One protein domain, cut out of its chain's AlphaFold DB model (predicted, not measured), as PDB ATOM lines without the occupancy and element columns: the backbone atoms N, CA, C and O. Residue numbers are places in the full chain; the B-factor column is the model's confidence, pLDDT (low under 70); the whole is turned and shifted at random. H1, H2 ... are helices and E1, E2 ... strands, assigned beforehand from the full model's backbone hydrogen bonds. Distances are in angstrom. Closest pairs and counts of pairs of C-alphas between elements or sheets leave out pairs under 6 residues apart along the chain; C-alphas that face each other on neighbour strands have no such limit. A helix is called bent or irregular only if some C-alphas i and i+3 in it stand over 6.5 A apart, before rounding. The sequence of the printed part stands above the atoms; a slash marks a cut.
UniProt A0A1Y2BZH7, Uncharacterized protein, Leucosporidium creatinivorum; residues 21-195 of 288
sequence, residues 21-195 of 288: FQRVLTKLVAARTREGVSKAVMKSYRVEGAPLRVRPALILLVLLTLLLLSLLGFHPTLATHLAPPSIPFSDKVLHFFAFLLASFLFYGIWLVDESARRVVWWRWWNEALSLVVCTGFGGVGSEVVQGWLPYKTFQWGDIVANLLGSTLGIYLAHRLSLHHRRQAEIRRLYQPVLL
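AT A GLANCE: This is residues 21 to 195 of the 288 residues of an uncharacterized protein of Leucosporidium creatinivorum (UniProt A0A1Y2BZH7). What shape does the model have? Helix H5 lies in the middle, with H3 on one side of it and H7 and the much longer H8 packed on it elsewhere; residues 182 to 195 of H8 stick out as an arm. At one end the helical hairpin of H1 and H2 stands crosswise to H3, and the small sheet of E1 and E2 is at this same end, joined to H3 by the tight link after E1; at the other end H4 makes a corner with H3. What is it made of? The printed part has 175 residues, with eight named helices and two named strands in the order H1 H2 E1 H3 H4 H5 E2 H6 H7 H8; the sheet, E1 - E2, is antiparallel and the class is mostly helix. It is elongated, spanning 63 by 41 by 31 A, and only just loose, close to compact, with a radius of gyration of the C-alphas of 18.9 A.

IN THESE COORDINATES: Where do the first elements run? H1, residues 21 to 30, begins at C-alpha 21 at (153.670, 129.899, 78.847). H2 is residues 34 to 42, E1 52 to 54, H3 56 to 74, 26.9 A long, and H4 76 to 82. What follows? H5, residues 90 to 109, is 28.8 A long; E2 is 110 to 112, H6 120 to 123, and H7, 125 to 147, is 30.6 A long. H8, residues 156 to 195, measures 58.7 A, ends at C-alpha 195 at (135.710, 141.670, 109.189), and is irregular, with C-alphas 189 and 192 7.1 A apart.

HOW THE PARTS SIT: What does H3, the hub, touch? Its residues 56 to 57 touch H1 about perpendicular, at 86 degrees, closest at the C-alphas of Phe 21 and Pro 56, 5.9 A. It touches H5 at a shallow tilt of 16 degrees, opposite ways, closest at the C-alphas of Leu 58 and Ile 109, 5.6 A; H3 and H4 touch only at the corner. How do H5, H7 and H8 stand? They form an up-and-down bundle, each running against the one before it; the closest C-alphas of H5 and H8 are Leu 100 and Gly 165, 4.2 A, and of the hairpin H7 and H8 Gly 139 and Asn 162, 4.9 A. What do the backbones show? In E1 and E2, N 53 and O 111 are 2.7 A apart, within hydrogen-bond range. Every O i to N i+4 pair is within range in H1 to H5, 17 of 19 in H7 and 34 of 36 in H8; H6, which touches no helix, is too short for one.

THE WHOLE: How large is it? The two C-alphas farthest apart, Pro 150 and Leu 195, are 67.0 A apart. Is it cut or uncertain? The printed part has no cut and no long link; pLDDT is under 70 at residues 76 to 89 and 193 to 194.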
ATOM      1  N   PHE A  21     153.458 131.346  78.813       78.00
ATOM      2  CA  PHE A  21     153.670 129.899  78.847       78.00
ATOM      3  C   PHE A  21     154.928 129.491  79.615       78.00
ATOM      4  O   PHE A  21     154.877 128.560  80.416       78.00
ATOM      5  N   GLN A  22     156.048 130.193  79.421       80.06
ATOM      6  CA  GLN A  22     157.287 129.893  80.141       80.06
ATOM      7  C   GLN A  22     157.140 130.155  81.641       80.06
ATOM      8  O   GLN A  22     157.621 129.359  82.442       80.06
ATOM      9  N   ARG A  23     156.425 131.221  82.028       80.25
ATOM     10  CA  ARG A  23     156.159 131.550  83.441       80.25
ATOM     11  C   ARG A  23     155.320 130.485  84.139       80.25
ATOM     12  O   ARG A  23     155.567 130.159  85.296       80.25
ATOM     13  N   VAL A  24     154.321 129.942  83.448       81.06
ATOM     14  CA  VAL A  24     153.518 128.842  83.988       81.06
ATOM     15  C   VAL A  24     154.332 127.558  84.070       81.06
ATOM     16  O   VAL A  24     154.259 126.868  85.082       81.06
ATOM     17  N   LEU A  25     155.155 127.256  83.063       80.81
ATOM     18  CA  LEU A  25     155.989 126.057  83.073       80.81
ATOM     19  C   LEU A  25     157.004 126.074  84.222       80.81
ATOM     20  O   LEU A  25     157.132 125.081  84.932       80.81
ATOM     21  N   THR A  26     157.686 127.199  84.452       81.44
ATOM     22  CA  THR A  26     158.636 127.316  85.568       81.44
ATOM     23  C   THR A  26     157.941 127.175  86.915       81.44
ATOM     24  O   THR A  26     158.445 126.462  87.779       81.44
ATOM     25  N   LYS A  27     156.753 127.771  87.085       80.12
ATOM     26  CA  LYS A  27     155.948 127.611  88.305       80.12
ATOM     27  C   LYS A  27     155.464 126.179  88.510       80.12
ATOM     28  O   LYS A  27     155.523 125.693  89.630       80.12
ATOM     29  N   LEU A  28     155.037 125.490  87.453       78.88
ATOM     30  CA  LEU A  28     154.622 124.087  87.533       78.88
ATOM     31  C   LEU A  28     155.784 123.165  87.913       78.88
ATOM     32  O   LEU A  28     155.596 122.262  88.720       78.88
ATOM     33  N   VAL A  29     156.979 123.399  87.365       81.19
ATOM     34  CA  VAL A  29     158.180 122.615  87.694       81.19
ATOM     35  C   VAL A  29     158.680 122.918  89.112       81.19
ATOM     36  O   VAL A  29     159.160 122.018  89.797       81.19
ATOM     37  N   ALA A  30     158.562 124.168  89.567       79.62
ATOM     38  CA  ALA A  30     158.952 124.576  90.915       79.62
ATOM     39  C   ALA A  30     157.929 124.168  91.993       79.62
ATOM     40  O   ALA A  30     158.295 124.004  93.158       79.62
ATOM     41  N   ALA A  31     156.655 124.001  91.628       79.94
ATOM     42  CA  ALA A  31     155.597 123.628  92.554       79.94
ATOM     43  C   ALA A  31     155.810 122.205  93.086       79.94
ATOM     44  O   ALA A  31     155.686 121.213  92.369       79.94
ATOM     45  N   ARG A  32     156.101 122.109  94.385       77.38
ATOM     46  CA  ARG A  32     156.305 120.830  95.080       77.38
ATOM     47  C   ARG A  32     155.053 120.338  95.812       77.38
ATOM     48  O   ARG A  32     154.976 119.166  96.167       77.38
ATOM     49  N   THR A  33     154.078 121.222  96.023       84.56
ATOM     50  CA  THR A  33     152.818 120.949  96.727       84.56
ATOM     51  C   THR A  33     151.634 120.928  95.760       84.56
ATOM     52  O   THR A  33     151.648 121.579  94.713       84.56
ATOM     53  N   ARG A  34     150.576 120.188  96.120       80.81
ATOM     54  CA  ARG A  34     149.333 120.113  95.329       80.81
ATOM     55  C   ARG A  34     148.678 121.485  95.148       80.81
ATOM     56  O   ARG A  34     148.172 121.784  94.071       80.81
ATOM     57  N   GLU A  35     148.731 122.320  96.178       81.75
ATOM     58  CA  GLU A  35     148.208 123.689  96.158       81.75
ATOM     59  C   GLU A  35     148.985 124.581  95.191       81.75
ATOM     60  O   GLU A  35     148.373 125.280  94.387       81.75
ATOM     61  N   GLY A  36     150.320 124.499  95.188       77.50
ATOM     62  CA  GLY A  36     151.156 125.249  94.249       77.50
ATOM     63  C   GLY A  36     150.876 124.879  92.791       77.50
ATOM     64  O   GLY A  36     150.787 125.757  91.934       77.50
ATOM     65  N   VAL A  37     150.658 123.587  92.513       82.31
ATOM     66  CA  VAL A  37     150.248 123.120  91.179       82.31
ATOM     67  C   VAL A  37     148.864 123.661  90.821       82.31
ATOM     68  O   VAL A  37     148.685 124.178  89.722       82.31
ATOM     69  N   SER A  38     147.899 123.598  91.743       83.00
ATOM     70  CA  SER A  38     146.547 124.132  91.526       83.00
ATOM     71  C   SER A  38     146.572 125.631  91.203       83.00
ATOM     72  O   SER A  38     146.032 126.050  90.177       83.00
ATOM     73  N   LYS A  39     147.292 126.428  92.008       82.62
ATOM     74  CA  LYS A  39     147.486 127.872  91.793       82.62
ATOM     75  C   LYS A  39     148.146 128.143  90.432       82.62
ATOM     76  O   LYS A  39     147.699 129.009  89.681       82.62
ATOM     77  N   ALA A  40     149.163 127.364  90.053       81.62
ATOM     78  CA  ALA A  40     149.822 127.503  88.751       81.62
ATOM     79  C   ALA A  40     148.908 127.145  87.563       81.62
ATOM     80  O   ALA A  40     148.985 127.797  86.521       81.62
ATOM     81  N   VAL A  41     148.038 126.140  87.710       85.50
ATOM     82  CA  VAL A  41     147.067 125.742  86.678       85.50
ATOM     83  C   VAL A  41     145.953 126.779  86.514       85.50
ATOM     84  O   VAL A  41     145.515 127.034  85.390       85.50
ATOM     85  N   MET A  42     145.497 127.381  87.614       86.31
ATOM     86  CA  MET A  42     144.386 128.337  87.595       86.31
ATOM     87  C   MET A  42     144.788 129.755  87.172       86.31
ATOM     88  O   MET A  42     143.916 130.476  86.670       86.31
ATOM     89  N   LYS A  43     146.092 130.082  87.250       85.12
ATOM     90  CA  LYS A  43     146.682 131.369  86.843       85.12
ATOM     91  C   LYS A  43     146.168 131.820  85.475       85.12
ATOM     92  O   LYS A  43     146.399 131.160  84.455       85.12
ATOM     93  N   SER A  44     145.511 132.976  85.445       87.56
ATOM     94  CA  SER A  44     144.971 133.577  84.223       87.56
ATOM     95  C   SER A  44     145.724 134.847  83.809       87.56
ATOM     96  O   SER A  44     146.299 135.550  84.635       87.56
ATOM     97  N   TYR A  45     145.720 135.152  82.510       87.00
ATOM     98  CA  TYR A  45     146.351 136.347  81.943       87.00
ATOM     99  C   TYR A  45     145.356 137.104  81.073       87.00
ATOM    100  O   TYR A  45     144.655 136.498  80.263       87.00
ATOM    101  N   ARG A  46     145.289 138.428  81.226       87.06
ATOM    102  CA  ARG A  46     144.374 139.282  80.461       87.06
ATOM    103  C   ARG A  46     144.835 139.431  79.011       87.06
ATOM    104  O   ARG A  46     146.023 139.597  78.753       87.06
ATOM    105  N   VAL A  47     143.885 139.402  78.082       87.31
ATOM    106  CA  VAL A  47     144.116 139.658  76.658       87.31
ATOM    107  C   VAL A  47     143.924 141.146  76.383       87.31
ATOM    108  O   VAL A  47     142.889 141.720  76.722       87.31
ATOM    109  N   GLU A  48     144.916 141.788  75.769       86.00
ATOM    110  CA  GLU A  48     144.808 143.194  75.375       86.00
ATOM    111  C   GLU A  48     143.705 143.377  74.320       86.00
ATOM    112  O   GLU A  48     143.616 142.626  73.350       86.00
ATOM    113  N   GLY A  49     142.827 144.363  74.523       84.25
ATOM    114  CA  GLY A  49     141.744 144.682  73.584       84.25
ATOM    115  C   GLY A  49     140.489 143.804  73.676       84.25
ATOM    116  O   GLY A  49     139.523 144.075  72.966       84.25
ATOM    117  N   ALA A  50     140.444 142.802  74.564       86.12
ATOM    118  CA  ALA A  50     139.260 141.971  74.786       86.12
ATOM    119  C   ALA A  50     138.936 141.823  76.286       86.12
ATOM    120  O   ALA A  50     139.848 141.788  77.111       86.12
ATOM    121  N   PRO A  51     137.654 141.678  76.678       89.81
ATOM    122  CA  PRO A  51     137.261 141.377  78.058       89.81
ATOM    123  C   PRO A  51     137.449 139.883  78.382       89.81
ATOM    124  O   PRO A  51     136.549 139.209  78.893       89.81
ATOM    125  N   LEU A  52     138.604 139.343  77.994       89.38
ATOM    126  CA  LEU A  52     138.952 137.936  78.088       89.38
ATOM    127  C   LEU A  52     140.258 137.777  78.859       89.38
ATOM    128  O   LEU A  52     141.229 138.505  78.650       89.38
ATOM    129  N   ARG A  53     140.291 136.757  79.704       90.56
ATOM    130  CA  ARG A  53     141.488 136.198  80.314       90.56
ATOM    131  C   ARG A  53     141.679 134.775  79.803       90.56
ATOM    132  O   ARG A  53     140.712 134.061  79.537       90.56
ATOM    133  N   VAL A  54     142.930 134.368  79.661       90.81
ATOM    134  CA  VAL A  54     143.321 133.056  79.147       90.81
ATOM    135  C   VAL A  54     144.155 132.334  80.193       90.81
ATOM    136  O   VAL A  54     145.044 132.929  80.804       90.81
ATOM    137  N   ARG A  55     143.886 131.042  80.384       92.75
ATOM    138  CA  ARG A  55     144.683 130.147  81.235       92.75
ATOM    139  C   ARG A  55     145.651 129.313  80.394       92.75
ATOM    140  O   ARG A  55     145.252 128.276  79.859       92.75
ATOM    141  N   PRO A  56     146.927 129.712  80.271       89.75
ATOM    142  CA  PRO A  56     147.881 129.013  79.416       89.75
ATOM    143  C   PRO A  56     148.192 127.593  79.902       89.75
ATOM    144  O   PRO A  56     148.451 126.725  79.075       89.75
ATOM    145  N   ALA A  57     148.097 127.312  81.208       90.12
ATOM    146  CA  ALA A  57     148.252 125.952  81.727       90.12
ATOM    147  C   ALA A  57     147.213 124.987  81.132       90.12
ATOM    148  O   ALA A  57     147.556 123.882  80.717       90.12
ATOM    149  N   LEU A  58     145.951 125.419  81.033       93.19
ATOM    150  CA  LEU A  58     144.883 124.612  80.446       93.19
ATOM    151  C   LEU A  58     145.069 124.427  78.939       93.19
ATOM    152  O   LEU A  58     144.768 123.353  78.433       93.19
ATOM    153  N   ILE A  59     145.628 125.416  78.233       93.19
ATOM    154  CA  ILE A  59     146.022 125.248  76.825       93.19
ATOM    155  C   ILE A  59     147.048 124.121  76.702       93.19
ATOM    156  O   ILE A  59     146.868 123.221  75.886       93.19
ATOM    157  N   LEU A  60     148.098 124.132  77.532       92.44
ATOM    158  CA  LEU A  60     149.109 123.073  77.531       92.44
ATOM    159  C   LEU A  60     148.498 121.707  77.866       92.44
ATOM    160  O   LEU A  60     148.833 120.722  77.215       92.44
ATOM    161  N   LEU A  61     147.572 121.647  78.826       93.06
ATOM    162  CA  LEU A  61     146.868 120.412  79.177       93.06
ATOM    163  C   LEU A  61     145.963 119.913  78.048       93.06
ATOM    164  O   LEU A  61     145.939 118.712  77.791       93.06
ATOM    165  N   VAL A  62     145.261 120.795  77.333       93.88
ATOM    166  CA  VAL A  62     144.484 120.413  76.144       93.88
ATOM    167  C   VAL A  62     145.408 119.901  75.047       93.88
ATOM    168  O   VAL A  62     145.137 118.843  74.492       93.88
ATOM    169  N   LEU A  63     146.518 120.585  74.763       93.56
ATOM    170  CA  LEU A  63     147.495 120.127  73.769       93.56
ATOM    171  C   LEU A  63     148.086 118.764  74.141       93.56
ATOM    172  O   LEU A  63     148.169 117.885  73.289       93.56
ATOM    173  N   LEU A  64     148.436 118.565  75.413       92.56
ATOM    174  CA  LEU A  64     148.896 117.279  75.929       92.56
ATOM    175  C   LEU A  64     147.818 116.200  75.790       92.56
ATOM    176  O   LEU A  64     148.122 115.080  75.389       92.56
ATOM    177  N   THR A  65     146.562 116.541  76.080       90.38
ATOM    178  CA  THR A  65     145.420 115.637  75.914       90.38
ATOM    179  C   THR A  65     145.279 115.246  74.444       90.38
ATOM    180  O   THR A  65     145.282 114.063  74.136       90.38
ATOM    181  N   LEU A  66     145.268 116.206  73.514       90.12
ATOM    182  CA  LEU A  66     145.186 115.945  72.072       90.12
ATOM    183  C   LEU A  66     146.373 115.125  71.551       90.12
ATOM    184  O   LEU A  66     146.185 114.239  70.720       90.12
ATOM    185  N   LEU A  67     147.582 115.376  72.059       89.38
ATOM    186  CA  LEU A  67     148.761 114.577  71.741       89.38
ATOM    187  C   LEU A  67     148.582 113.131  72.216       89.38
ATOM    188  O   LEU A  67     148.839 112.204  71.456       89.38
ATOM    189  N   LEU A  68     148.103 112.934  73.446       85.25
ATOM    190  CA  LEU A  68     147.837 111.610  74.003       85.25
ATOM    191  C   LEU A  68     146.739 110.877  73.223       85.25
ATOM    192  O   LEU A  68     146.909 109.700  72.925       85.25
ATOM    193  N   LEU A  69     145.666 111.571  72.829       82.94
ATOM    194  CA  LEU A  69     144.619 111.038  71.950       82.94
ATOM    195  C   LEU A  69     145.192 110.610  70.600       82.94
ATOM    196  O   LEU A  69     144.888 109.521  70.125       82.94
ATOM    197  N   SER A  70     146.023 111.455  69.989       83.19
ATOM    198  CA  SER A  70     146.677 111.143  68.719       83.19
ATOM    199  C   SER A  70     147.558 109.903  68.864       83.19
ATOM    200  O   SER A  70     147.474 108.988  68.051       83.19
ATOM    201  N   LEU A  71     148.372 109.823  69.919       82.94
ATOM    202  CA  LEU A  71     149.216 108.655  70.173       82.94
ATOM    203  C   LEU A  71     148.382 107.388  70.385       82.94
ATOM    204  O   LEU A  71     148.691 106.368  69.782       82.94
ATOM    205  N   LEU A  72     147.309 107.444  71.175       77.69
ATOM    206  CA  LEU A  72     146.419 106.299  71.382       77.69
ATOM    207  C   LEU A  72     145.693 105.875  70.100       77.69
ATOM    208  O   LEU A  72     145.598 104.682  69.831       77.69
ATOM    209  N   GLY A  73     145.230 106.834  69.296       74.38
ATOM    210  CA  GLY A  73     144.510 106.568  68.049       74.38
ATOM    211  C   GLY A  73     145.388 105.993  66.933       74.38
ATOM    212  O   GLY A  73     144.888 105.248  66.094       74.38
ATOM    213  N   PHE A  74     146.690 106.304  66.919       71.50
ATOM    214  CA  PHE A  74     147.639 105.788  65.920       71.50
ATOM    215  C   PHE A  74     148.494 104.614  66.418       71.50
ATOM    216  O   PHE A  74     149.135 103.950  65.603       71.50
ATOM    217  N   HIS A  75     148.519 104.332  67.724       70.62
ATOM    218  CA  HIS A  75     149.365 103.294  68.311       70.62
ATOM    219  C   HIS A  75     148.526 102.176  68.964       70.62
ATOM    220  O   HIS A  75     148.252 102.214  70.171       70.62
ATOM    221  N   PRO A  76     148.145 101.132  68.199       62.00
ATOM    222  CA  PRO A  76     147.217 100.093  68.660       62.00
ATOM    223  C   PRO A  76     147.740  99.299  69.865       62.00
ATOM    224  O   PRO A  76     146.960  98.828  70.693       62.00
ATOM    225  N   THR A  77     149.059  99.187  70.032       62.84
ATOM    226  CA  THR A  77     149.655  98.505  71.189       62.84
ATOM    227  C   THR A  77     149.487  99.306  72.484       62.84
ATOM    228  O   THR A  77     149.264  98.698  73.524       62.84
ATOM    229  N   LEU A  78     149.484 100.650  72.446       61.12
ATOM    230  CA  LEU A  78     149.218 101.465  73.645       61.12
ATOM    231  C   LEU A  78     147.743 101.383  74.056       61.12
ATOM    232  O   LEU A  78     147.441 101.240  75.241       61.12
ATOM    233  N   ALA A  79     146.837 101.425  73.077       60.31
ATOM    234  CA  ALA A  79     145.406 101.271  73.314       60.31
ATOM    235  C   ALA A  79     145.080  99.911  73.957       60.31
ATOM    236  O   ALA A  79     144.308  99.853  74.908       60.31
ATOM    237  N   THR A  80     145.747  98.837  73.521       60.97
ATOM    238  CA  THR A  80     145.563  97.480  74.071       60.97
ATOM    239  C   THR A  80     146.013  97.365  75.538       60.97
ATOM    240  O   THR A  80     145.442  96.587  76.301       60.97
ATOM    241  N   HIS A  81     147.019  98.145  75.957       65.44
ATOM    242  CA  HIS A  81     147.468  98.186  77.355       65.44
ATOM    243  C   HIS A  81     146.539  98.999  78.264       65.44
ATOM    244  O   HIS A  81     146.378  98.647  79.431       65.44
ATOM    245  N   LEU A  82     145.942 100.078  77.752       62.72
ATOM    246  CA  LEU A  82     145.015 100.917  78.520       62.72
ATOM    247  C   LEU A  82     143.591 100.358  78.552       62.72
ATOM    248  O   LEU A  82     142.862 100.601  79.511       62.72
ATOM    249  N   ALA A  83     143.195  99.610  77.525       56.59
ATOM    250  CA  ALA A  83     141.870  99.034  77.418       56.59
ATOM    251  C   ALA A  83     141.961  97.588  76.888       56.59
ATOM    252  O   ALA A  83     142.329  97.377  75.729       56.59
ATOM    253  N   PRO A  84     141.637  96.579  77.721       57.88
ATOM    254  CA  PRO A  84     141.732  95.179  77.337       57.88
ATOM    255  C   PRO A  84     140.933  94.876  76.055       57.88
ATOM    256  O   PRO A  84     139.763  95.256  75.956       57.88
ATOM    257  N   PRO A  85     141.510  94.133  75.093       55.16
ATOM    258  CA  PRO A  85     140.886  93.840  73.798       55.16
ATOM    259  C   PRO A  85     139.654  92.920  73.884       55.16
ATOM    260  O   PRO A  85     139.017  92.643  72.874       55.16
ATOM    261  N   SER A  86     139.287  92.448  75.079       56.00
ATOM    262  CA  SER A  86     138.112  91.603  75.311       56.00
ATOM    263  C   SER A  86     136.778  92.365  75.315       56.00
ATOM    264  O   SER A  86     135.728  91.727  75.391       56.00
ATOM    265  N   ILE A  87     136.785  93.703  75.211       55.19
ATOM    266  CA  ILE A  87     135.568  94.530  75.197       55.19
ATOM    267  C   ILE A  87     135.434  95.243  73.835       55.19
ATOM    268  O   ILE A  87     136.177  96.188  73.568       55.19
ATOM    269  N   PRO A  88     134.449  94.880  72.986       54.00
ATOM    270  CA  PRO A  88     134.278  95.445  71.637       54.00
ATOM    271  C   PRO A  88     133.903  96.943  71.612       54.00
ATOM    272  O   PRO A  88     133.846  97.551  70.546       54.00
ATOM    273  N   PHE A  89     133.640  97.551  72.775       60.47
ATOM    274  CA  PHE A  89     133.316  98.973  72.939       60.47
ATOM    275  C   PHE A  89     134.502  99.841  73.383       60.47
ATOM    276  O   PHE A  89     134.323 101.045  73.548       60.47
ATOM    277  N   SER A  90     135.685  99.252  73.579       72.50
ATOM    278  CA  SER A  90     136.881  99.939  74.086       72.50
ATOM    279  C   SER A  90     137.194 101.243  73.334       72.50
ATOM    280  O   SER A  90     137.330 102.292  73.961       72.50
ATOM    281  N   ASP A  91     137.189 101.203  72.000       77.81
ATOM    282  CA  ASP A  91     137.554 102.352  71.161       77.81
ATOM    283  C   ASP A  91     136.544 103.511  71.282       77.81
ATOM    284  O   ASP A  91     136.899 104.656  71.543       77.81
ATOM    285  N   LYS A  92     135.243 103.201  71.259       85.88
ATOM    286  CA  LYS A  92     134.166 104.198  71.413       85.88
ATOM    287  C   LYS A  92     134.143 104.817  72.808       85.88
ATOM    288  O   LYS A  92     133.900 106.009  72.963       85.88
ATOM    289  N   VAL A  93     134.378 104.006  73.839       86.38
ATOM    290  CA  VAL A  93     134.458 104.479  75.227       86.38
ATOM    291  C   VAL A  93     135.671 105.388  75.400       86.38
ATOM    292  O   VAL A  93     135.567 106.436  76.041       86.38
ATOM    293  N   LEU A  94     136.797 105.029  74.783       86.06
ATOM    294  CA  LEU A  94     137.991 105.855  74.767       86.06
ATOM    295  C   LEU A  94     137.706 107.207  74.109       86.06
ATOM    296  O   LEU A  94     137.947 108.236  74.736       86.06
ATOM    297  N   HIS A  95     137.128 107.209  72.908       88.38
ATOM    298  CA  HIS A  95     136.698 108.413  72.200       88.38
ATOM    299  C   HIS A  95     135.763 109.286  73.050       88.38
ATOM    300  O   HIS A  95     135.983 110.491  73.185       88.38
ATOM    301  N   PHE A  96     134.779 108.677  73.715       92.94
ATOM    302  CA  PHE A  96     133.871 109.376  74.621       92.94
ATOM    303  C   PHE A  96     134.612 110.090  75.763       92.94
ATOM    304  O   PHE A  96     134.454 111.300  75.932       92.94
ATOM    305  N   PHE A  97     135.443 109.382  76.536       91.94
ATOM    306  CA  PHE A  97     136.158 109.981  77.673       91.94
ATOM    307  C   PHE A  97     137.227 110.981  77.238       91.94
ATOM    308  O   PHE A  97     137.435 112.001  77.897       91.94
ATOM    309  N   ALA A  98     137.871 110.714  76.111       90.81
ATOM    310  CA  ALA A  98     138.857 111.584  75.507       90.81
ATOM    311  C   ALA A  98     138.246 112.937  75.112       90.81
ATOM    312  O   ALA A  98     138.745 113.988  75.521       90.81
ATOM    313  N   PHE A  99     137.124 112.921  74.388       93.75
ATOM    314  CA  PHE A  99     136.405 114.141  74.019       93.75
ATOM    315  C   PHE A  99     135.737 114.821  75.212       93.75
ATOM    316  O   PHE A  99     135.663 116.051  75.234       93.75
ATOM    317  N   LEU A 100     135.304 114.062  76.222       96.19
ATOM    318  CA  LEU A 100     134.813 114.611  77.485       96.19
ATOM    319  C   LEU A 100     135.898 115.427  78.183       96.19
ATOM    320  O   LEU A 100     135.673 116.602  78.480       96.19
ATOM    321  N   LEU A 101     137.081 114.844  78.395       95.62
ATOM    322  CA  LEU A 101     138.190 115.519  79.066       95.62
ATOM    323  C   LEU A 101     138.700 116.712  78.252       95.62
ATOM    324  O   LEU A 101     138.861 117.803  78.800       95.62
ATOM    325  N   ALA A 102     138.905 116.537  76.943       95.50
ATOM    326  CA  ALA A 102     139.380 117.606  76.071       95.50
ATOM    327  C   ALA A 102     138.417 118.803  76.057       95.50
ATOM    328  O   ALA A 102     138.854 119.941  76.213       95.50
ATOM    329  N   SER A 103     137.107 118.555  75.938       96.69
ATOM    330  CA  SER A 103     136.099 119.626  75.913       96.69
ATOM    331  C   SER A 103     135.943 120.299  77.275       96.69
ATOM    332  O   SER A 103     135.794 121.519  77.344       96.69
ATOM    333  N   PHE A 104     136.031 119.528  78.364       96.81
ATOM    334  CA  PHE A 104     136.003 120.058  79.725       96.81
ATOM    335  C   PHE A 104     137.175 121.017  79.985       96.81
ATOM    336  O   PHE A 104     136.973 122.138  80.456       96.81
ATOM    337  N   LEU A 105     138.397 120.605  79.632       96.19
ATOM    338  CA  LEU A 105     139.594 121.435  79.781       96.19
ATOM    339  C   LEU A 105     139.555 122.654  78.853       96.19
ATOM    340  O   LEU A 105     139.883 123.759  79.287       96.19
ATOM    341  N   PHE A 106     139.111 122.475  77.604       96.56
ATOM    342  CA  PHE A 106     139.026 123.555  76.622       96.56
ATOM    343  C   PHE A 106     138.061 124.660  77.057       96.56
ATOM    344  O   PHE A 106     138.398 125.841  76.972       96.56
ATOM    345  N   TYR A 107     136.898 124.291  77.596       96.25
ATOM    346  CA  TYR A 107     135.943 125.252  78.142       96.25
ATOM    347  C   TYR A 107     136.576 126.131  79.236       96.25
ATOM    348  O   TYR A 107     136.307 127.331  79.316       96.25
ATOM    349  N   GLY A 108     137.444 125.542  80.064       92.94
ATOM    350  CA  GLY A 108     138.121 126.228  81.162       92.94
ATOM    351  C   GLY A 108     139.209 127.220  80.738       92.94
ATOM    352  O   GLY A 108     139.611 128.035  81.568       92.94
ATOM    353  N   ILE A 109     139.686 127.180  79.486       94.00
ATOM    354  CA  ILE A 109     140.748 128.074  78.982       94.00
ATOM    355  C   ILE A 109     140.310 129.539  79.045       94.00
ATOM    356  O   ILE A 109     141.118 130.415  79.364       94.00
ATOM    357  N   TRP A 110     139.043 129.791  78.719       92.25
ATOM    358  CA  TRP A 110     138.508 131.122  78.475       92.25
ATOM    359  C   TRP A 110     137.790 131.658  79.706       92.25
ATOM    360  O   TRP A 110     136.810 131.084  80.188       92.25
ATOM    361  N   LEU A 111     138.244 132.804  80.200       90.38
ATOM    362  CA  LEU A 111     137.602 133.522  81.288       90.38
ATOM    363  C   LEU A 111     137.104 134.862  80.778       90.38
ATOM    364  O   LEU A 111     137.874 135.778  80.534       90.38
ATOM    365  N   VAL A 112     135.791 134.979  80.630       90.12
ATOM    366  CA  VAL A 112     135.149 136.262  80.335       90.12
ATOM    367  C   VAL A 112     135.038 137.068  81.627       90.12
ATOM    368  O   VAL A 112     134.519 136.537  82.617       90.12
ATOM    369  N   ASP A 113     135.491 138.323  81.586       86.50
ATOM    370  CA  ASP A 113     135.372 139.280  82.692       86.50
ATOM    371  C   ASP A 113     133.890 139.498  83.065       86.50
ATOM    372  O   ASP A 113     133.023 139.620  82.194       86.50
ATOM    373  N   GLU A 114     133.589 139.610  84.364       82.94
ATOM    374  CA  GLU A 114     132.204 139.683  84.865       82.94
ATOM    375  C   GLU A 114     131.438 140.897  84.308       82.94
ATOM    376  O   GLU A 114     130.280 140.801  83.900       82.94
ATOM    377  N   SER A 115     132.126 142.033  84.155       83.81
ATOM    378  CA  SER A 115     131.556 143.255  83.569       83.81
ATOM    379  C   SER A 115     131.052 143.085  82.125       83.81
ATOM    380  O   SER A 115     130.088 143.750  81.728       83.81
ATOM    381  N   ALA A 116     131.666 142.182  81.350       86.38
ATOM    382  CA  ALA A 116     131.314 141.917  79.958       86.38
ATOM    383  C   ALA A 116     130.200 140.875  79.807       86.38
ATOM    384  O   ALA A 116     129.489 140.893  78.801       86.38
ATOM    385  N   ARG A 117     129.964 140.027  80.821       85.19
ATOM    386  CA  ARG A 117     128.895 139.006  80.810       85.19
ATOM    387  C   ARG A 117     127.480 139.574  80.760       85.19
ATOM    388  O   ARG A 117     126.542 138.836  80.468       85.19
ATOM    389  N   ARG A 118     127.314 140.881  80.986       87.19
ATOM    390  CA  ARG A 118     126.045 141.590  80.748       87.19
ATOM    391  C   ARG A 118     125.608 141.527  79.284       87.19
ATOM    392  O   ARG A 118     124.417 141.568  78.996       87.19
ATOM    393  N   VAL A 119     126.559 141.402  78.360       91.25
ATOM    394  CA  VAL A 119     126.275 141.217  76.938       91.25
ATOM    395  C   VAL A 119     126.050 139.732  76.665       91.25
ATOM    396  O   VAL A 119     126.904 138.898  76.966       91.25
ATOM    397  N   VAL A 120     124.919 139.398  76.037       90.75
ATOM    398  CA  VAL A 120     124.518 138.009  75.739       90.75
ATOM    399  C   VAL A 120     125.599 137.251  74.966       90.75
ATOM    400  O   VAL A 120     125.858 136.092  75.275       90.75
ATOM    401  N   TRP A 121     126.264 137.914  74.016       92.12
ATOM    402  CA  TRP A 121     127.379 137.344  73.260       92.12
ATOM    403  C   TRP A 121     128.499 136.820  74.170       92.12
ATOM    404  O   TRP A 121     128.854 135.646  74.116       92.12
ATOM    405  N   TRP A 122     129.004 137.672  75.064       91.62
ATOM    406  CA  TRP A 122     130.073 137.335  76.006       91.62
ATOM    407  C   TRP A 122     129.623 136.346  77.082       91.62
ATOM    408  O   TRP A 122     130.426 135.559  77.579       91.62
ATOM    409  N   ARG A 123     128.331 136.337  77.425       90.00
ATOM    410  CA  ARG A 123     127.760 135.364  78.361       90.00
ATOM    411  C   ARG A 123     127.871 133.927  77.849       90.00
ATOM    412  O   ARG A 123     128.200 133.063  78.651       90.00
ATOM    413  N   TRP A 124     127.601 133.712  76.561       92.19
ATOM    414  CA  TRP A 124     127.597 132.395  75.908       92.19
ATOM    415  C   TRP A 124     128.899 132.068  75.166       92.19
ATOM    416  O   TRP A 124     128.961 131.088  74.425       92.19
ATOM    417  N   TRP A 125     129.927 132.909  75.308       93.44
ATOM    418  CA  TRP A 125     131.173 132.796  74.551       93.44
ATOM    419  C   TRP A 125     131.853 131.440  74.744       93.44
ATOM    420  O   TRP A 125     132.223 130.788  73.767       93.44
ATOM    421  N   ASN A 126     131.985 130.995  75.995       93.56
ATOM    422  CA  ASN A 126     132.674 129.748  76.312       93.56
ATOM    423  C   ASN A 126     131.925 128.549  75.716       93.56
ATOM    424  O   ASN A 126     132.541 127.668  75.118       93.56
ATOM    425  N   GLU A 127     130.600 128.531  75.843       94.75
ATOM    426  CA  GLU A 127     129.718 127.486  75.330       94.75
ATOM    427  C   GLU A 127     129.762 127.438  73.802       94.75
ATOM    428  O   GLU A 127     130.004 126.378  73.229       94.75
ATOM    429  N   ALA A 128     129.582 128.586  73.144       95.06
ATOM    430  CA  ALA A 128     129.588 128.688  71.690       95.06
ATOM    431  C   ALA A 128     130.933 128.245  71.106       95.06
ATOM    432  O   ALA A 128     130.971 127.416  70.196       95.06
ATOM    433  N   LEU A 129     132.041 128.743  71.662       95.62
ATOM    434  CA  LEU A 129     133.375 128.400  71.186       95.62
ATOM    435  C   LEU A 129     133.688 126.915  71.404       95.62
ATOM    436  O   LEU A 129     134.218 126.266  70.504       95.62
ATOM    437  N   SER A 130     133.313 126.353  72.557       96.12
ATOM    438  CA  SER A 130     133.530 124.929  72.848       96.12
ATOM    439  C   SER A 130     132.677 124.027  71.957       96.12
ATOM    440  O   SER A 130     133.174 123.022  71.460       96.12
ATOM    441  N   LEU A 131     131.419 124.384  71.686       96.00
ATOM    442  CA  LEU A 131     130.564 123.616  70.777       96.00
ATOM    443  C   LEU A 131     131.107 123.633  69.344       96.00
ATOM    444  O   LEU A 131     131.198 122.588  68.704       96.00
ATOM    445  N   VAL A 132     131.518 124.798  68.842       97.00
ATOM    446  CA  VAL A 132     132.059 124.914  67.481       97.00
ATOM    447  C   VAL A 132     133.384 124.160  67.352       97.00
ATOM    448  O   VAL A 132     133.555 123.366  66.426       97.00
ATOM    449  N   VAL A 133     134.315 124.376  68.283       96.19
ATOM    450  CA  VAL A 133     135.666 123.807  68.203       96.19
ATOM    451  C   VAL A 133     135.684 122.343  68.614       96.19
ATOM    452  O   VAL A 133     136.184 121.519  67.858       96.19
ATOM    453  N   CYS A 134     135.146 121.986  69.777       95.62
ATOM    454  CA  CYS A 134     135.260 120.627  70.302       95.62
ATOM    455  C   CYS A 134     134.216 119.679  69.707       95.62
ATOM    456  O   CYS A 134     134.569 118.559  69.351       95.62
ATOM    457  N   THR A 135     132.956 120.098  69.566       95.12
ATOM    458  CA  THR A 135     131.901 119.225  69.017       95.12
ATOM    459  C   THR A 135     131.881 119.254  67.489       95.12
ATOM    460  O   THR A 135     131.828 118.198  66.862       95.12
ATOM    461  N   GLY A 136     131.977 120.438  66.879       95.69
ATOM    462  CA  GLY A 136     132.012 120.603  65.424       95.69
ATOM    463  C   GLY A 136     133.324 120.112  64.811       95.69
ATOM    464  O   GLY A 136     133.388 119.020  64.247       95.69
ATOM    465  N   PHE A 137     134.385 120.916  64.918       94.75
ATOM    466  CA  PHE A 137     135.675 120.595  64.297       94.75
ATOM    467  C   PHE A 137     136.347 119.373  64.922       94.75
ATOM    468  O   PHE A 137     136.851 118.512  64.209       94.75
ATOM    469  N   GLY A 138     136.335 119.275  66.247       91.50
ATOM    470  CA  GLY A 138     136.866 118.128  66.962       91.50
ATOM    471  C   GLY A 138     136.022 116.889  66.699       91.50
ATOM    472  O   GLY A 138     136.519 115.926  66.137       91.50
ATOM    473  N   GLY A 139     134.750 116.893  67.091       91.62
ATOM    474  CA  GLY A 139     133.938 115.677  67.107       91.62
ATOM    475  C   GLY A 139     133.589 115.138  65.723       91.62
ATOM    476  O   GLY A 139     133.751 113.942  65.490       91.62
ATOM    477  N   VAL A 140     133.156 116.011  64.808       93.25
ATOM    478  CA  VAL A 140     132.815 115.635  63.424       93.25
ATOM    479  C   VAL A 140     134.034 115.746  62.513       93.25
ATOM    480  O   VAL A 140     134.327 114.829  61.749       93.25
ATOM    481  N   GLY A 141     134.758 116.865  62.588       90.56
ATOM    482  CA  GLY A 141     135.878 117.132  61.686       90.56
ATOM    483  C   GLY A 141     137.041 116.151  61.849       90.56
ATOM    484  O   GLY A 141     137.639 115.777  60.841       90.56
ATOM    485  N   SER A 142     137.331 115.671  63.066       89.38
ATOM    486  CA  SER A 142     138.401 114.678  63.256       89.38
ATOM    487  C   SER A 142     138.118 113.364  62.529       89.38
ATOM    488  O   SER A 142     139.036 112.806  61.935       89.38
ATOM    489  N   GLU A 143     136.862 112.917  62.491       89.50
ATOM    490  CA  GLU A 143     136.480 111.691  61.790       89.50
ATOM    491  C   GLU A 143     136.516 111.873  60.269       89.50
ATOM    492  O   GLU A 143     136.978 110.997  59.544       89.50
ATOM    493  N   VAL A 144     136.094 113.038  59.765       88.94
ATOM    494  CA  VAL A 144     136.202 113.359  58.330       88.94
ATOM    495  C   VAL A 144     137.666 113.341  57.881       88.94
ATOM    496  O   VAL A 144     137.986 112.751  56.852       88.94
ATOM    497  N   VAL A 145     138.563 113.936  58.674       87.44
ATOM    498  CA  VAL A 145     140.010 113.925  58.400       87.44
ATOM    499  C   VAL A 145     140.577 112.508  58.491       87.44
ATOM    500  O   VAL A 145     141.392 112.124  57.655       87.44
ATOM    501  N   GLN A 146     140.135 111.708  59.463       84.56
ATOM    502  CA  GLN A 146     140.544 110.308  59.583       84.56
ATOM    503  C   GLN A 146     140.058 109.456  58.406       84.56
ATOM    504  O   GLN A 146     140.815 108.621  57.926       84.56
ATOM    505  N   GLY A 147     138.857 109.714  57.885       83.81
ATOM    506  CA  GLY A 147     138.323 109.054  56.694       83.81
ATOM    507  C   GLY A 147     139.052 109.413  55.393       83.81
ATOM    508  O   GLY A 147     138.914 108.698  54.403       83.81
ATOM    509  N   TRP A 148     139.848 110.488  55.375       86.12
ATOM    510  CA  TRP A 148     140.758 110.798  54.266       86.12
ATOM    511  C   TRP A 148     142.088 110.043  54.346       86.12
ATOM    512  O   TRP A 148     142.843 110.035  53.371       86.12
ATOM    513  N   LEU A 149     142.394 109.399  55.476       83.19
ATOM    514  CA  LEU A 149     143.604 108.599  55.621       83.19
ATOM    515  C   LEU A 149     143.385 107.208  55.006       83.19
ATOM    516  O   LEU A 149     142.424 106.527  55.353       83.19
ATOM    517  N   PRO A 150     144.303 106.714  54.156       79.50
ATOM    518  CA  PRO A 150     144.110 105.458  53.422       79.50
ATOM    519  C   PRO A 150     144.088 104.204  54.313       79.50
ATOM    520  O   PRO A 150     143.728 103.125  53.853       79.50
ATOM    521  N   TYR A 151     144.488 104.333  55.578       76.00
ATOM    522  CA  TYR A 151     144.611 103.246  56.550       76.00
ATOM    523  C   TYR A 151     143.549 103.281  57.662       76.00
ATOM    524  O   TYR A 151     143.551 102.387  58.507       76.00
ATOM    525  N   LYS A 152     142.640 104.272  57.683       78.69
ATOM    526  CA  LYS A 152     141.540 104.339  58.658       78.69
ATOM    527  C   LYS A 152     140.196 104.488  57.943       78.69
ATOM    528  O   LYS A 152     140.071 105.215  56.967       78.69
ATOM    529  N   THR A 153     139.195 103.745  58.409       79.56
ATOM    530  CA  THR A 153     137.840 103.783  57.848       79.56
ATOM    531  C   THR A 153     136.956 104.707  58.664       79.56
ATOM    532  O   THR A 153     137.137 104.828  59.871       79.56
ATOM    533  N   PHE A 154     135.995 105.327  57.986       84.50
ATOM    534  CA  PHE A 154     134.999 106.183  58.611       84.50
ATOM    535  C   PHE A 154     134.026 105.357  59.464       84.50
ATOM    536  O   PHE A 154     133.317 104.491  58.939       84.50
ATOM    537  N   GLN A 155     133.959 105.636  60.763       84.94
ATOM    538  CA  GLN A 155     133.089 104.955  61.713       84.94
ATOM    539  C   GLN A 155     132.091 105.922  62.347       84.94
ATOM    540  O   GLN A 155     132.406 106.753  63.193       84.94
ATOM    541  N   TRP A 156     130.811 105.744  62.013       88.31
ATOM    542  CA  TRP A 156     129.747 106.600  62.550       88.31
ATOM    543  C   TRP A 156     129.601 106.512  64.078       88.31
ATOM    544  O   TRP A 156     129.171 107.463  64.728       88.31
ATOM    545  N   GLY A 157     130.002 105.379  64.666       88.31
ATOM    546  CA  GLY A 157     130.022 105.195  66.116       88.31
ATOM    547  C   GLY A 157     130.984 106.138  66.841       88.31
ATOM    548  O   GLY A 157     130.666 106.561  67.953       88.31
ATOM    549  N   ASP A 158     132.095 106.513  66.211       88.81
ATOM    550  CA  ASP A 158     133.114 107.372  66.820       88.81
ATOM    551  C   ASP A 158     132.635 108.822  66.861       88.81
ATOM    552  O   ASP A 158     132.779 109.497  67.877       88.81
ATOM    553  N   ILE A 159     131.920 109.274  65.824       92.38
ATOM    554  CA  ILE A 159     131.245 110.581  65.829       92.38
ATOM    555  C   ILE A 159     130.222 110.653  66.959       92.38
ATOM    556  O   ILE A 159     130.213 111.625  67.714       92.38
ATOM    557  N   VAL A 160     129.383 109.627  67.130       94.56
ATOM    558  CA  VAL A 160     128.400 109.607  68.226       94.56
ATOM    559  C   VAL A 160     129.102 109.660  69.586       94.56
ATOM    560  O   VAL A 160     128.697 110.444  70.446       94.56
ATOM    561  N   ALA A 161     130.174 108.888  69.777       93.38
ATOM    562  CA  ALA A 161     130.960 108.916  71.004       93.38
ATOM    563  C   ALA A 161     131.588 110.297  71.267       93.38
ATOM    564  O   ALA A 161     131.467 110.819  72.377       93.38
ATOM    565  N   ASN A 162     132.182 110.926  70.249       94.56
ATOM    566  CA  ASN A 162     132.783 112.256  70.350       94.56
ATOM    567  C   ASN A 162     131.736 113.333  70.681       94.56
ATOM    568  O   ASN A 162     131.982 114.221  71.502       94.56
ATOM    569  N   LEU A 163     130.551 113.266  70.065       96.25
ATOM    570  CA  LEU A 163     129.442 114.188  70.323       96.25
ATOM    571  C   LEU A 163     128.923 114.040  71.757       96.25
ATOM    572  O   LEU A 163     128.784 115.037  72.465       96.25
ATOM    573  N   LEU A 164     128.685 112.811  72.217       96.81
ATOM    574  CA  LEU A 164     128.239 112.550  73.590       96.81
ATOM    575  C   LEU A 164     129.301 112.961  74.619       96.81
ATOM    576  O   LEU A 164     128.977 113.595  75.622       96.81
ATOM    577  N   GLY A 165     130.570 112.652  74.353       96.19
ATOM    578  CA  GLY A 165     131.684 113.022  75.220       96.19
ATOM    579  C   GLY A 165     131.832 114.536  75.330       96.19
ATOM    580  O   GLY A 165     131.815 115.087  76.428       96.19
ATOM    581  N   SER A 166     131.911 115.231  74.191       96.88
ATOM    582  CA  SER A 166     132.094 116.687  74.160       96.88
ATOM    583  C   SER A 166     130.924 117.452  74.779       96.88
ATOM    584  O   SER A 166     131.149 118.364  75.575       96.88
ATOM    585  N   THR A 167     129.681 117.053  74.497       97.12
ATOM    586  CA  THR A 167     128.494 117.682  75.098       97.12
ATOM    587  C   THR A 167     128.452 117.497  76.614       97.12
ATOM    588  O   THR A 167     128.215 118.469  77.335       97.12
ATOM    589  N   LEU A 168     128.754 116.294  77.120       97.94
ATOM    590  CA  LEU A 168     128.826 116.050  78.559       97.94
ATOM    591  C   LEU A 168     129.979 116.825  79.212       97.94
ATOM    592  O   LEU A 168     129.789 117.425  80.268       97.94
ATOM    593  N   GLY A 169     131.150 116.870  78.573       97.25
ATOM    594  CA  GLY A 169     132.305 117.634  79.050       97.25
ATOM    595  C   GLY A 169     132.005 119.128  79.183       97.25
ATOM    596  O   GLY A 169     132.276 119.722  80.227       97.25
ATOM    597  N   ILE A 170     131.367 119.721  78.168       97.31
ATOM    598  CA  ILE A 170     130.928 121.126  78.189       97.31
ATOM    599  C   ILE A 170     129.886 121.350  79.288       97.31
ATOM    600  O   ILE A 170     130.001 122.306  80.053       97.31
ATOM    601  N   TYR A 171     128.893 120.463  79.414       97.25
ATOM    602  CA  TYR A 171     127.870 120.568  80.455       97.25
ATOM    603  C   TYR A 171     128.479 120.550  81.865       97.25
ATOM    604  O   TYR A 171     128.165 121.414  82.687       97.25
ATOM    605  N   LEU A 172     129.387 119.610  82.141       97.44
ATOM    606  CA  LEU A 172     130.072 119.518  83.431       97.44
ATOM    607  C   LEU A 172     130.932 120.757  83.704       97.44
ATOM    608  O   LEU A 172     130.853 121.322  84.796       97.44
ATOM    609  N   ALA A 173     131.698 121.222  82.715       95.56
ATOM    610  CA  ALA A 173     132.531 122.414  82.851       95.56
ATOM    611  C   ALA A 173     131.695 123.675  83.109       95.56
ATOM    612  O   ALA A 173     132.047 124.502  83.957       95.56
ATOM    613  N   HIS A 174     130.551 123.799  82.436       94.94
ATOM    614  CA  HIS A 174     129.596 124.879  82.654       94.94
ATOM    615  C   HIS A 174     129.022 124.841  84.078       94.94
ATOM    616  O   HIS A 174     129.061 125.848  84.788       94.94
ATOM    617  N   ARG A 175     128.553 123.673  84.542       95.81
ATOM    618  CA  ARG A 175     128.012 123.495  85.902       95.81
ATOM    619  C   ARG A 175     129.046 123.807  86.978       95.81
ATOM    620  O   ARG A 175     128.724 124.512  87.934       95.81
ATOM    621  N   LEU A 176     130.275 123.328  86.803       93.12
ATOM    622  CA  LEU A 176     131.375 123.601  87.720       93.12
ATOM    623  C   LEU A 176     131.702 125.098  87.748       93.12
ATOM    624  O   LEU A 176     131.780 125.699  88.814       93.12
ATOM    625  N   SER A 177     131.788 125.734  86.579       90.50
ATOM    626  CA  SER A 177     132.062 127.171  86.478       90.50
ATOM    627  C   SER A 177     130.996 128.026  87.155       90.50
ATOM    628  O   SER A 177     131.329 128.995  87.833       90.50
ATOM    629  N   LEU A 178     129.718 127.667  87.005       89.81
ATOM    630  CA  LEU A 178     128.627 128.329  87.718       89.81
ATOM    631  C   LEU A 178     128.738 128.139  89.229       89.81
ATOM    632  O   LEU A 178     128.519 129.089  89.975       89.81
ATOM    633  N   HIS A 179     129.064 126.928  89.680       89.94
ATOM    634  CA  HIS A 179     129.225 126.649  91.101       89.94
ATOM    635  C   HIS A 179     130.333 127.512  91.713       89.94
ATOM    636  O   HIS A 179     130.083 128.207  92.692       89.94
ATOM    637  N   HIS A 180     131.514 127.552  91.092       85.94
ATOM    638  CA  HIS A 180     132.631 128.355  91.591       85.94
ATOM    639  C   HIS A 180     132.342 129.858  91.594       85.94
ATOM    640  O   HIS A 180     132.676 130.531  92.562       85.94
ATOM    641  N   ARG A 181     131.662 130.389  90.569       85.19
ATOM    642  CA  ARG A 181     131.269 131.808  90.563       85.19
ATOM    643  C   ARG A 181     130.309 132.148  91.692       85.19
ATOM    644  O   ARG A 181     130.531 133.131  92.382       85.19
ATOM    645  N   ARG A 182     129.303 131.304  91.937       87.00
ATOM    646  CA  ARG A 182     128.370 131.499  93.058       87.00
ATOM    647  C   ARG A 182     129.090 131.483  94.400       87.00
ATOM    648  O   ARG A 182     128.791 132.308  95.249       87.00
ATOM    649  N   GLN A 183     130.043 130.569  94.587       85.12
ATOM    650  CA  GLN A 183     130.839 130.522  95.815       85.12
ATOM    651  C   GLN A 183     131.693 131.783  95.986       85.12
ATOM    652  O   GLN A 183     131.746 132.333  97.081       85.12
ATOM    653  N   ALA A 184     132.302 132.284  94.908       82.56
ATOM    654  CA  ALA A 184     133.059 133.532  94.942       82.56
ATOM    655  C   ALA A 184     132.163 134.754  95.219       82.56
ATOM    656  O   ALA A 184     132.531 135.618  96.008       82.56
ATOM    657  N   GLU A 185     130.968 134.819  94.625       84.75
ATOM    658  CA  GLU A 185     129.977 135.870  94.898       84.75
ATOM    659  C   GLU A 185     129.527 135.858  96.363       84.75
ATOM    660  O   GLU A 185     129.533 136.902  97.012       84.75
ATOM    661  N   ILE A 186     129.200 134.678  96.904       84.31
ATOM    662  CA  ILE A 186     128.852 134.492  98.319       84.31
ATOM    663  C   ILE A 186     129.996 135.010  99.199       84.31
ATOM    664  O   ILE A 186     129.783 135.907 100.009       84.31
ATOM    665  N   ARG A 187     131.226 134.525  99.002       78.56
ATOM    666  CA  ARG A 187     132.394 134.943  99.798       78.56
ATOM    667  C   ARG A 187     132.606 136.459  99.786       78.56
ATOM    668  O   ARG A 187     132.810 137.044 100.844       78.56
ATOM    669  N   ARG A 188     132.481 137.101  98.618       79.12
ATOM    670  CA  ARG A 188     132.590 138.565  98.472       79.12
ATOM    671  C   ARG A 188     131.530 139.316  99.279       79.12
ATOM    672  O   ARG A 188     131.837 140.344  99.874       79.12
ATOM    673  N   LEU A 189     130.294 138.817  99.313       82.00
ATOM    674  CA  LEU A 189     129.204 139.443 100.068       82.00
ATOM    675  C   LEU A 189     129.378 139.298 101.587       82.00
ATOM    676  O   LEU A 189     129.024 140.214 102.326       82.00
ATOM    677  N   TYR A 190     129.939 138.179 102.053       77.31
ATOM    678  CA  TYR A 190     130.163 137.931 103.483       77.31
ATOM    679  C   TYR A 190     131.484 138.510 104.014       77.31
ATOM    680  O   TYR A 190     131.628 138.661 105.225       77.31
ATOM    681  N   GLN A 191     132.420 138.901 103.145       75.56
ATOM    682  CA  GLN A 191     133.705 139.497 103.526       75.56
ATOM    683  C   GLN A 191     133.597 140.678 104.521       75.56
ATOM    684  O   GLN A 191     134.265 140.627 105.555       75.56
ATOM    685  N   PRO A 192     132.764 141.717 104.294       74.62
ATOM    686  CA  PRO A 192     132.642 142.821 105.251       74.62
ATOM    687  C   PRO A 192     132.008 142.390 106.579       74.62
ATOM    688  O   PRO A 192     132.367 142.932 107.619       74.62
ATOM    689  N   VAL A 193     131.107 141.400 106.560       69.94
ATOM    690  CA  VAL A 193     130.470 140.877 107.777       69.94
ATOM    691  C   VAL A 193     131.505 140.168 108.648       69.94
ATOM    692  O   VAL A 193     131.581 140.463 109.836       69.94
ATOM    693  N   LEU A 194     132.358 139.327 108.052       64.44
ATOM    694  CA  LEU A 194     133.427 138.609 108.758       64.44
ATOM    695  C   LEU A 194     134.457 139.555 109.392       64.44
ATOM    696  O   LEU A 194     134.878 139.346 110.531       64.44
ATOM    697  N   LEU A 195     134.820 140.624 108.679       71.31
ATOM    698  CA  LEU A 195     135.710 141.670 109.189       71.31
ATOM    699  C   LEU A 195     135.062 142.475 110.325       71.31
ATOM    700  O   LEU A 195     135.750 142.861 111.261       71.31
TER     701      LEU A 195